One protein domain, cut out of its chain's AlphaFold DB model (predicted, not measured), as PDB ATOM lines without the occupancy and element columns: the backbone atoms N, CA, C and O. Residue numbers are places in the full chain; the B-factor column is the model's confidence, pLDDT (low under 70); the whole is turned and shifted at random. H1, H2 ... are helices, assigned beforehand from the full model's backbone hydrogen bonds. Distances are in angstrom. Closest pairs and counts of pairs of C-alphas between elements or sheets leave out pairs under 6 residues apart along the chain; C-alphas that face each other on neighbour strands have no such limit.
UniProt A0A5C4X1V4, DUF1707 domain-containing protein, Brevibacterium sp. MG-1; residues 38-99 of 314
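AT A GLANCE: This is residues 38 to 99 of the 314 residues of the protein "DUF1707 domain-containing protein" of Brevibacterium sp. MG-1 (UniProt A0A5C4X1V4). Three helices lie side by side along nearly one line, running one way, then the other, then back, as a small up-and-down bundle whose centres make a triangle. H1 and H2 form a long helical hairpin, the shorter H3 folds back beside the last part of H2, and a tail with no named element, residues 85 to 99, first runs on beyond H3 and then turns back toward the end where the printed part begins. The printed part has 62 residues with three named helices in the order H1, H2, H3 and no named strand; its class is all helix. It is compact, with a radius of gyration of the C-alphas of 11.1 A, and the C-alphas span 35 by 23 by 18 A, only just elongated.

IN THESE COORDINATES: The printed part begins at Arg 38. H1, residues 41 to 56, is the longest helix and measures 22.6 A from its first C-alpha, at (-17.007, 43.775, -20.814), to its last, at (-39.433, 45.832, -22.494). H2, residues 62 to 74, measures 18.5 A and begins with C-alpha 62 at (-38.260, 42.283, -32.240). H3, residues 78 to 84, measures 10.0 A and ends with C-alpha 84 at (-26.542, 51.542, -31.836). Residues 85 to 99 hold no named element.

HOW THE PARTS SIT: H1 and H2 touch and form a helical hairpin; their closest C-alphas, those of Tyr 55 and Phe 65, are 6.8 A apart. Their lines stand at a shallow tilt of 3 degrees, and they run opposite ways. H2 touches H3 with residues 68 to 72 alone, and the closest C-alphas, those of Ile 72 and Leu 81, are 5.9 A apart. H2 and H3 are a second helical hairpin, with a shallow tilt of 7 degrees, opposite ways. H1 and H3 are close but not clearly touching, with the closest C-alphas, those of Phe 47 and Leu 81, 7.3 A apart. These two run the same way at a shallow tilt of 5 degrees. In H1, H2 and H3 every O i to N i+4 pair is within hydrogen-bond range.

THE WHOLE: The two C-alphas farthest apart are those of Asp 62 and Leu 99, at 35.8 A, while the first and last printed C-alphas, those of Arg 38 and Leu 99, are 15.2 A apart. The printed part has no cut. The links from H1 to H2, with 5 residues, and from H2 to H3, with 3 residues, are tight. The C-alphas of residues 85 to 99 lie 5 to 21 A from the mean of all C-alphas. The mean pLDDT of the printed part is 82.8, and residues 89 to 99 are under 70.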
ATOM      1  N   ARG A  38     -11.327  48.769 -27.937       80.38
ATOM      2  CA  ARG A  38     -12.294  47.683 -27.866       80.38
ATOM      3  C   ARG A  38     -13.146  47.913 -26.612       80.38
ATOM      4  O   ARG A  38     -12.553  48.135 -25.554       80.38
ATOM      5  N   PRO A  39     -14.483  47.877 -26.720       82.81
ATOM      6  CA  PRO A  39     -15.361  48.009 -25.567       82.81
ATOM      7  C   PRO A  39     -14.977  47.000 -24.487       82.81
ATOM      8  O   PRO A  39     -14.752  45.823 -24.788       82.81
ATOM      9  N   SER A  40     -14.888  47.464 -23.247       83.19
ATOM     10  CA  SER A  40     -14.749  46.593 -22.086       83.19
ATOM     11  C   SER A  40     -16.004  45.732 -21.901       83.19
ATOM     12  O   SER A  40     -17.071  46.028 -22.441       83.19
ATOM     13  N   PHE A  41     -15.876  44.647 -21.134       81.94
ATOM     14  CA  PHE A  41     -17.007  43.775 -20.814       81.94
ATOM     15  C   PHE A  41     -18.129  44.543 -20.100       81.94
ATOM     16  O   PHE A  41     -19.276  44.473 -20.524       81.94
ATOM     17  N   VAL A  42     -17.765  45.363 -19.108       79.38
ATOM     18  CA  VAL A  42     -18.697  46.217 -18.351       79.38
ATOM     19  C   VAL A  42     -19.456  47.175 -19.271       79.38
ATOM     20  O   VAL A  42     -20.659  47.354 -19.127       79.38
ATOM     21  N   GLU A  43     -18.778  47.764 -20.261       82.88
ATOM     22  CA  GLU A  43     -19.453  48.613 -21.244       82.88
ATOM     23  C   GLU A  43     -20.464  47.802 -22.060       82.88
ATOM     24  O   GLU A  43     -21.618  48.210 -22.153       82.88
ATOM     25  N   ARG A  44     -20.069  46.644 -22.614       89.69
ATOM     26  CA  ARG A  44     -20.978  45.775 -23.390       89.69
ATOM     27  C   ARG A  44     -22.205  45.348 -22.584       89.69
ATOM     28  O   ARG A  44     -23.297  45.306 -23.145       89.69
ATOM     29  N   ASP A  45     -22.032  45.067 -21.300       87.38
ATOM     30  CA  ASP A  45     -23.128  44.688 -20.412       87.38
ATOM     31  C   ASP A  45     -24.108  45.847 -20.156       87.38
ATOM     32  O   ASP A  45     -25.324  45.698 -20.298       87.38
ATOM     33  N   ALA A  46     -23.586  47.060 -19.946       83.81
ATOM     34  CA  ALA A  46     -24.411  48.265 -19.875       83.81
ATOM     35  C   ALA A  46     -25.200  48.513 -21.181       83.81
ATOM     36  O   ALA A  46     -26.370  48.902 -21.135       83.81
ATOM     37  N   PHE A  47     -24.599  48.242 -22.351       88.06
ATOM     38  CA  PHE A  47     -25.285  48.325 -23.650       88.06
ATOM     39  C   PHE A  47     -26.420  47.298 -23.780       88.06
ATOM     40  O   PHE A  47     -27.504  47.646 -24.253       88.06
ATOM     41  N   ARG A  48     -26.202  46.055 -23.332       91.38
ATOM     42  CA  ARG A  48     -27.228  44.996 -23.325       91.38
ATOM     43  C   ARG A  48     -28.394  45.335 -22.399       91.38
ATOM     44  O   ARG A  48     -29.550  45.161 -22.785       91.38
ATOM     45  N   THR A  49     -28.095  45.882 -21.224       90.25
ATOM     46  CA  THR A  49     -29.106  46.307 -20.246       90.25
ATOM     47  C   THR A  49     -29.990  47.423 -20.812       90.25
ATOM     48  O   THR A  49     -31.217  47.329 -20.767       90.25
ATOM     49  N   ALA A  50     -29.386  48.443 -21.433       88.81
ATOM     50  CA  ALA A  50     -30.123  49.543 -22.060       88.81
ATOM     51  C   ALA A  50     -31.021  49.072 -23.216       88.81
ATOM     52  O   ALA A  50     -32.168  49.509 -23.331       88.81
ATOM     53  N   LEU A  51     -30.515  48.163 -24.058       93.19
ATOM     54  CA  LEU A  51     -31.275  47.600 -25.173       93.19
ATOM     55  C   LEU A  51     -32.467  46.765 -24.679       93.19
ATOM     56  O   LEU A  51     -33.574  46.910 -25.195       93.19
ATOM     57  N   SER A  52     -32.259  45.949 -23.642       92.44
ATOM     58  CA  SER A  52     -33.307  45.116 -23.036       92.44
ATOM     59  C   SER A  52     -34.412  45.960 -22.401       92.44
ATOM     60  O   SER A  52     -35.591  45.675 -22.592       92.44
ATOM     61  N   SER A  53     -34.052  47.051 -21.717       89.62
ATOM     62  CA  SER A  53     -35.031  47.996 -21.168       89.62
ATOM     63  C   SER A  53     -35.855  48.681 -22.262       89.62
ATOM     64  O   SER A  53     -37.069  48.791 -22.123       89.62
ATOM     65  N   ALA A  54     -35.238  49.095 -23.375       91.81
ATOM     66  CA  ALA A  54     -35.964  49.709 -24.489       91.81
ATOM     67  C   ALA A  54     -36.952  48.744 -25.170       91.81
ATOM     68  O   ALA A  54     -38.020  49.174 -25.616       91.81
ATOM     69  N   TYR A  55     -36.599  47.459 -25.245       93.81
ATOM     70  CA  TYR A  55     -37.471  46.404 -25.757       93.81
ATOM     71  C   TYR A  55     -38.650  46.132 -24.815       93.81
ATOM     72  O   TYR A  55     -39.797  46.125 -25.257       93.81
ATOM     73  N   ALA A  56     -38.390  46.009 -23.508       92.44
ATOM     74  CA  ALA A  56     -39.433  45.832 -22.494       92.44
ATOM     75  C   ALA A  56     -40.431  47.006 -22.460       92.44
ATOM     76  O   ALA A  56     -41.632  46.796 -22.293       92.44
ATOM     77  N   ASP A  57     -39.948  48.229 -22.695       91.94
ATOM     78  CA  ASP A  57     -40.776  49.435 -22.819       91.94
ATOM     79  C   ASP A  57     -41.579  49.500 -24.139       91.94
ATOM     80  O   ASP A  57     -42.342  50.447 -24.350       91.94
ATOM     81  N   GLY A  58     -41.389  48.549 -25.062       93.50
ATOM     82  CA  GLY A  58     -42.038  48.520 -26.377       93.50
ATOM     83  C   GLY A  58     -41.589  49.638 -27.325       93.50
ATOM     84  O   GLY A  58     -42.321  49.992 -28.249       93.50
ATOM     85  N   ARG A  59     -40.413  50.238 -27.092       92.50
ATOM     86  CA  ARG A  59     -39.875  51.336 -27.923       92.50
ATOM     87  C   ARG A  59     -39.137  50.849 -29.165       92.50
ATOM     88  O   ARG A  59     -38.974  51.619 -30.108       92.50
ATOM     89  N   ILE A  60     -38.674  49.606 -29.141       95.25
ATOM     90  CA  ILE A  60     -38.072  48.903 -30.272       95.25
ATOM     91  C   ILE A  60     -38.825  47.588 -30.470       95.25
ATOM     92  O   ILE A  60     -39.291  46.996 -29.499       95.25
ATOM     93  N   ASP A  61     -38.976  47.166 -31.721       95.44
ATOM     94  CA  ASP A  61     -39.598  45.888 -32.063       95.44
ATOM     95  C   ASP A  61     -38.579  44.734 -32.037       95.44
ATOM     96  O   ASP A  61     -37.378  44.939 -31.834       95.44
ATOM     97  N   ASP A  62     -39.073  43.506 -32.226       95.75
ATOM     98  CA  ASP A  62     -38.260  42.283 -32.240       95.75
ATOM     99  C   ASP A  62     -37.135  42.352 -33.292       95.75
ATOM    100  O   ASP A  62     -36.008  41.923 -33.042       95.75
ATOM    101  N   GLU A  63     -37.415  42.915 -34.474       96.00
ATOM    102  CA  GLU A  63     -36.440  43.000 -35.566       96.00
ATOM    103  C   GLU A  63     -35.311  43.989 -35.246       96.00
ATOM    104  O   GLU A  63     -34.137  43.714 -35.511       96.00
ATOM    105  N   GLU A  64     -35.647  45.139 -34.666       94.19
ATOM    106  CA  GLU A  64     -34.694  46.162 -34.252       94.19
ATOM    107  C   GLU A  64     -33.838  45.689 -33.070       94.19
ATOM    108  O   GLU A  64     -32.629  45.952 -33.047       94.19
ATOM    109  N   PHE A  65     -34.432  44.954 -32.125       95.00
ATOM    110  CA  PHE A  65     -33.716  44.346 -31.005       95.00
ATOM    111  C   PHE A  65     -32.635  43.371 -31.491       95.00
ATOM    112  O   PHE A  65     -31.462  43.537 -31.149       95.00
ATOM    113  N   GLU A  66     -32.986  42.421 -32.361       94.50
ATOM    114  CA  GLU A  66     -32.040  41.441 -32.918       94.50
ATOM    115  C   GLU A  66     -30.917  42.107 -33.730       94.50
ATOM    116  O   GLU A  66     -29.728  41.790 -33.577       94.50
ATOM    117  N   ARG A  67     -31.274  43.100 -34.557       94.62
ATOM    118  CA  ARG A  67     -30.320  43.878 -35.364       94.62
ATOM    119  C   ARG A  67     -29.278  44.570 -34.482       94.62
ATOM    120  O   ARG A  67     -28.081  44.519 -34.779       94.62
ATOM    121  N   ARG A  68     -29.720  45.223 -33.401       94.25
ATOM    122  CA  ARG A  68     -28.845  45.968 -32.481       94.25
ATOM    123  C   ARG A  68     -28.058  45.042 -31.556       94.25
ATOM    124  O   ARG A  68     -26.887  45.324 -31.312       94.25
ATOM    125  N   SER A  69     -28.643  43.929 -31.116       93.31
ATOM    126  CA  SER A  69     -27.952  42.901 -30.329       93.31
ATOM    127  C   SER A  69     -26.751  42.338 -31.096       93.31
ATOM    128  O   SER A  69     -25.616  42.390 -30.617       93.31
ATOM    129  N   THR A  70     -26.959  41.968 -32.366       92.44
ATOM    130  CA  THR A  70     -25.881  41.506 -33.257       92.44
ATOM    131  C   THR A  70     -24.770  42.551 -33.400       92.44
ATOM    132  O   THR A  70     -23.579  42.220 -33.402       92.44
ATOM    133  N   LEU A  71     -25.132  43.836 -33.493       90.44
ATOM    134  CA  LEU A  71     -24.165  44.928 -33.602       90.44
ATOM    135  C   LEU A  71     -23.345  45.100 -32.315       90.44
ATOM    136  O   LEU A  71     -22.151  45.382 -32.392       90.44
ATOM    137  N   ILE A  72     -23.945  44.886 -31.140       90.06
ATOM    138  CA  ILE A  72     -23.236  44.939 -29.853       90.06
ATOM    139  C   ILE A  72     -22.211  43.803 -29.733       90.06
ATOM    140  O   ILE A  72     -21.094  44.009 -29.250       90.06
ATOM    141  N   GLU A  73     -22.564  42.608 -30.199       87.88
ATOM    142  CA  GLU A  73     -21.696  41.432 -30.106       87.88
ATOM    143  C   GLU A  73     -20.501  41.509 -31.058       87.88
ATOM    144  O   GLU A  73     -19.349  41.299 -30.644       87.88
ATOM    145  N   THR A  74     -20.783  41.863 -32.314       89.19
ATOM    146  CA  THR A  74     -19.802  41.943 -33.409       89.19
ATOM    147  C   THR A  74     -19.029  43.263 -33.430       89.19
ATOM    148  O   THR A  74     -17.936  43.330 -33.998       89.19
ATOM    149  N   GLY A  75     -19.551  44.304 -32.776       84.00
ATOM    150  CA  GLY A  75     -18.951  45.629 -32.705       84.00
ATOM    151  C   GLY A  75     -17.591  45.613 -32.011       84.00
ATOM    152  O   GLY A  75     -17.466  45.326 -30.815       84.00
ATOM    153  N   ASN A  76     -16.548  45.968 -32.760       85.00
ATOM    154  CA  ASN A  76     -15.176  46.019 -32.249       85.00
ATOM    155  C   ASN A  76     -14.809  47.376 -31.636       85.00
ATOM    156  O   ASN A  76     -13.761  47.487 -30.999       85.00
ATOM    157  N   HIS A  77     -15.667  48.394 -31.777       85.88
ATOM    158  CA  HIS A  77     -15.368  49.763 -31.370       85.88
ATOM    159  C   HIS A  77     -16.493  50.376 -30.533       85.88
ATOM    160  O   HIS A  77     -17.672  50.256 -30.860       85.88
ATOM    161  N   ALA A  78     -16.124  51.112 -29.480       81.44
ATOM    162  CA  ALA A  78     -17.087  51.800 -28.612       81.44
ATOM    163  C   ALA A  78     -17.976  52.805 -29.367       81.44
ATOM    164  O   ALA A  78     -19.134  53.006 -29.010       81.44
ATOM    165  N   ALA A  79     -17.465  53.403 -30.448       82.06
ATOM    166  CA  ALA A  79     -18.236  54.312 -31.290       82.06
ATOM    167  C   ALA A  79     -19.401  53.610 -32.008       82.06
ATOM    168  O   ALA A  79     -20.455  54.217 -32.187       82.06
ATOM    169  N   ASP A  80     -19.234  52.345 -32.397       82.81
ATOM    170  CA  ASP A  80     -20.292  51.585 -33.064       82.81
ATOM    171  C   ASP A  80     -21.399  51.218 -32.069       82.81
ATOM    172  O   ASP A  80     -22.579  51.367 -32.385       82.81
ATOM    173  N   LEU A  81     -21.025  50.877 -30.828       83.38
ATOM    174  CA  LEU A  81     -21.978  50.667 -29.732       83.38
ATOM    175  C   LEU A  81     -22.773  51.940 -29.412       83.38
ATOM    176  O   LEU A  81     -23.988  51.897 -29.238       83.38
ATOM    177  N   GLN A  82     -22.110  53.099 -29.397       84.88
ATOM    178  CA  GLN A  82     -22.785  54.382 -29.189       84.88
ATOM    179  C   GLN A  82     -23.745  54.734 -30.330       84.88
ATOM    180  O   GLN A  82     -24.817  55.272 -30.062       84.88
ATOM    181  N   ARG A  83     -23.409  54.411 -31.587       83.56
ATOM    182  CA  ARG A  83     -24.347  54.585 -32.711       83.56
ATOM    183  C   ARG A  83     -25.573  53.684 -32.571       83.56
ATOM    184  O   ARG A  83     -26.667  54.148 -32.869       83.56
ATOM    185  N   ALA A  84     -25.417  52.456 -32.070       83.19
ATOM    186  CA  ALA A  84     -26.542  51.542 -31.836       83.19
ATOM    187  C   ALA A  84     -27.554  52.069 -30.802       83.19
ATOM    188  O   ALA A  84     -28.721  51.683 -30.834       83.19
ATOM    189  N   LEU A  85     -27.124  52.954 -29.896       82.50
ATOM    190  CA  LEU A  85     -27.976  53.566 -28.873       82.50
ATOM    191  C   LEU A  85     -28.315  55.038 -29.140       82.50
ATOM    192  O   LEU A  85     -28.902  55.669 -28.269       82.50
ATOM    193  N   ALA A  86     -27.956  55.613 -30.292       85.12
ATOM    194  CA  ALA A  86     -28.084  57.059 -30.511       85.12
ATOM    195  C   ALA A  86     -29.519  57.588 -30.318       85.12
ATOM    196  O   ALA A  86     -29.697  58.703 -29.828       85.12
ATOM    197  N   ASP A  87     -30.514  56.758 -30.638       83.75
ATOM    198  CA  ASP A  87     -31.941  57.087 -30.535       83.75
ATOM    199  C   ASP A  87     -32.592  56.597 -29.225       83.75
ATOM    200  O   ASP A  87     -33.792  56.768 -29.021       83.75
ATOM    201  N   LEU A  88     -31.816  55.965 -28.337       79.06
ATOM    202  CA  LEU A  88     -32.281  55.428 -27.058       79.06
ATOM    203  C   LEU A  88     -31.845  56.336 -25.896       79.06
ATOM    204  O   LEU A  88     -30.832  57.037 -25.998       79.06
ATOM    205  N   PRO A  89     -32.590  56.359 -24.771       69.88
ATOM    206  CA  PRO A  89     -32.136  57.059 -23.575       69.88
ATOM    207  C   PRO A  89     -30.757  56.528 -23.175       69.88
ATOM    208  O   PRO A  89     -30.538  55.317 -23.117       69.88
ATOM    209  N   ARG A  90     -29.807  57.440 -22.942       66.06
ATOM    210  CA  ARG A  90     -28.445  57.051 -22.563       66.06
ATOM    211  C   ARG A  90     -28.492  56.251 -21.258       66.06
ATOM    212  O   ARG A  90     -29.161  56.705 -20.330       66.06
ATOM    213  N   PRO A  91     -27.780  55.116 -21.162       60.66
ATOM    214  CA  PRO A  91     -27.654  54.414 -19.895       60.66
ATOM    215  C   PRO A  91     -26.960  55.315 -18.869       60.66
ATOM    216  O   PRO A  91     -26.128  56.150 -19.226       60.66
ATOM    217  N   GLU A  92     -27.302  55.132 -17.595       59.16
ATOM    218  CA  GLU A  92     -26.852  55.961 -16.463       59.16
ATOM    219  C   GLU A  92     -25.345  55.827 -16.159       59.16
ATOM    220  O   GLU A  92     -24.790  56.545 -15.333       59.16
ATOM    221  N   VAL A  93     -24.648  54.938 -16.867       59.34
ATOM    222  CA  VAL A  93     -23.207  54.738 -16.732       59.34
ATOM    223  C   VAL A  93     -22.450  55.871 -17.429       59.34
ATOM    224  O   VAL A  93     -22.531  56.046 -18.648       59.34
ATOM    225  N   GLU A  94     -21.667  56.633 -16.661       53.38
ATOM    226  CA  GLU A  94     -20.748  57.633 -17.205       53.38
ATOM    227  C   GLU A  94     -19.655  56.952 -18.037       53.38
ATOM    228  O   GLU A  94     -18.682  56.397 -17.524       53.38
ATOM    229  N   PHE A  95     -19.798  57.008 -19.358       57.91
ATOM    230  CA  PHE A  95     -18.751  56.545 -20.256       57.91
ATOM    231  C   PHE A  95     -17.570  57.514 -20.222       57.91
ATOM    232  O   PHE A  95     -17.788  58.732 -20.258       57.91
ATOM    233  N   PRO A  96     -16.318  57.017 -20.254       50.41
ATOM    234  CA  PRO A  96     -15.164  57.869 -20.471       50.41
ATOM    235  C   PRO A  96     -15.269  58.482 -21.871       50.41
ATOM    236  O   PRO A  96     -14.805  57.935 -22.872       50.41
ATOM    237  N   THR A  97     -15.904  59.649 -21.952       52.25
ATOM    238  CA  THR A  97     -15.889  60.491 -23.138       52.25
ATOM    239  C   THR A  97     -14.444  60.901 -23.336       52.25
ATOM    240  O   THR A  97     -13.887  61.631 -22.527       52.25
ATOM    241  N   THR A  98     -13.813  60.308 -24.353       50.75
ATOM    242  CA  THR A  98     -12.486  60.632 -24.892       50.75
ATOM    243  C   THR A  98     -11.645  61.498 -23.954       50.75
ATOM    244  O   THR A  98     -11.734  62.725 -24.031       50.75
ATOM    245  N   LEU A  99     -10.838  60.875 -23.082       48.00
ATOM    246  CA  LEU A  99      -9.863  61.589 -22.250       48.00
ATOM    247  C   LEU A  99      -9.202  62.674 -23.095       48.00
ATOM    248  O   LEU A  99      -8.565  62.375 -24.117       48.00
TER     249      LEU A  99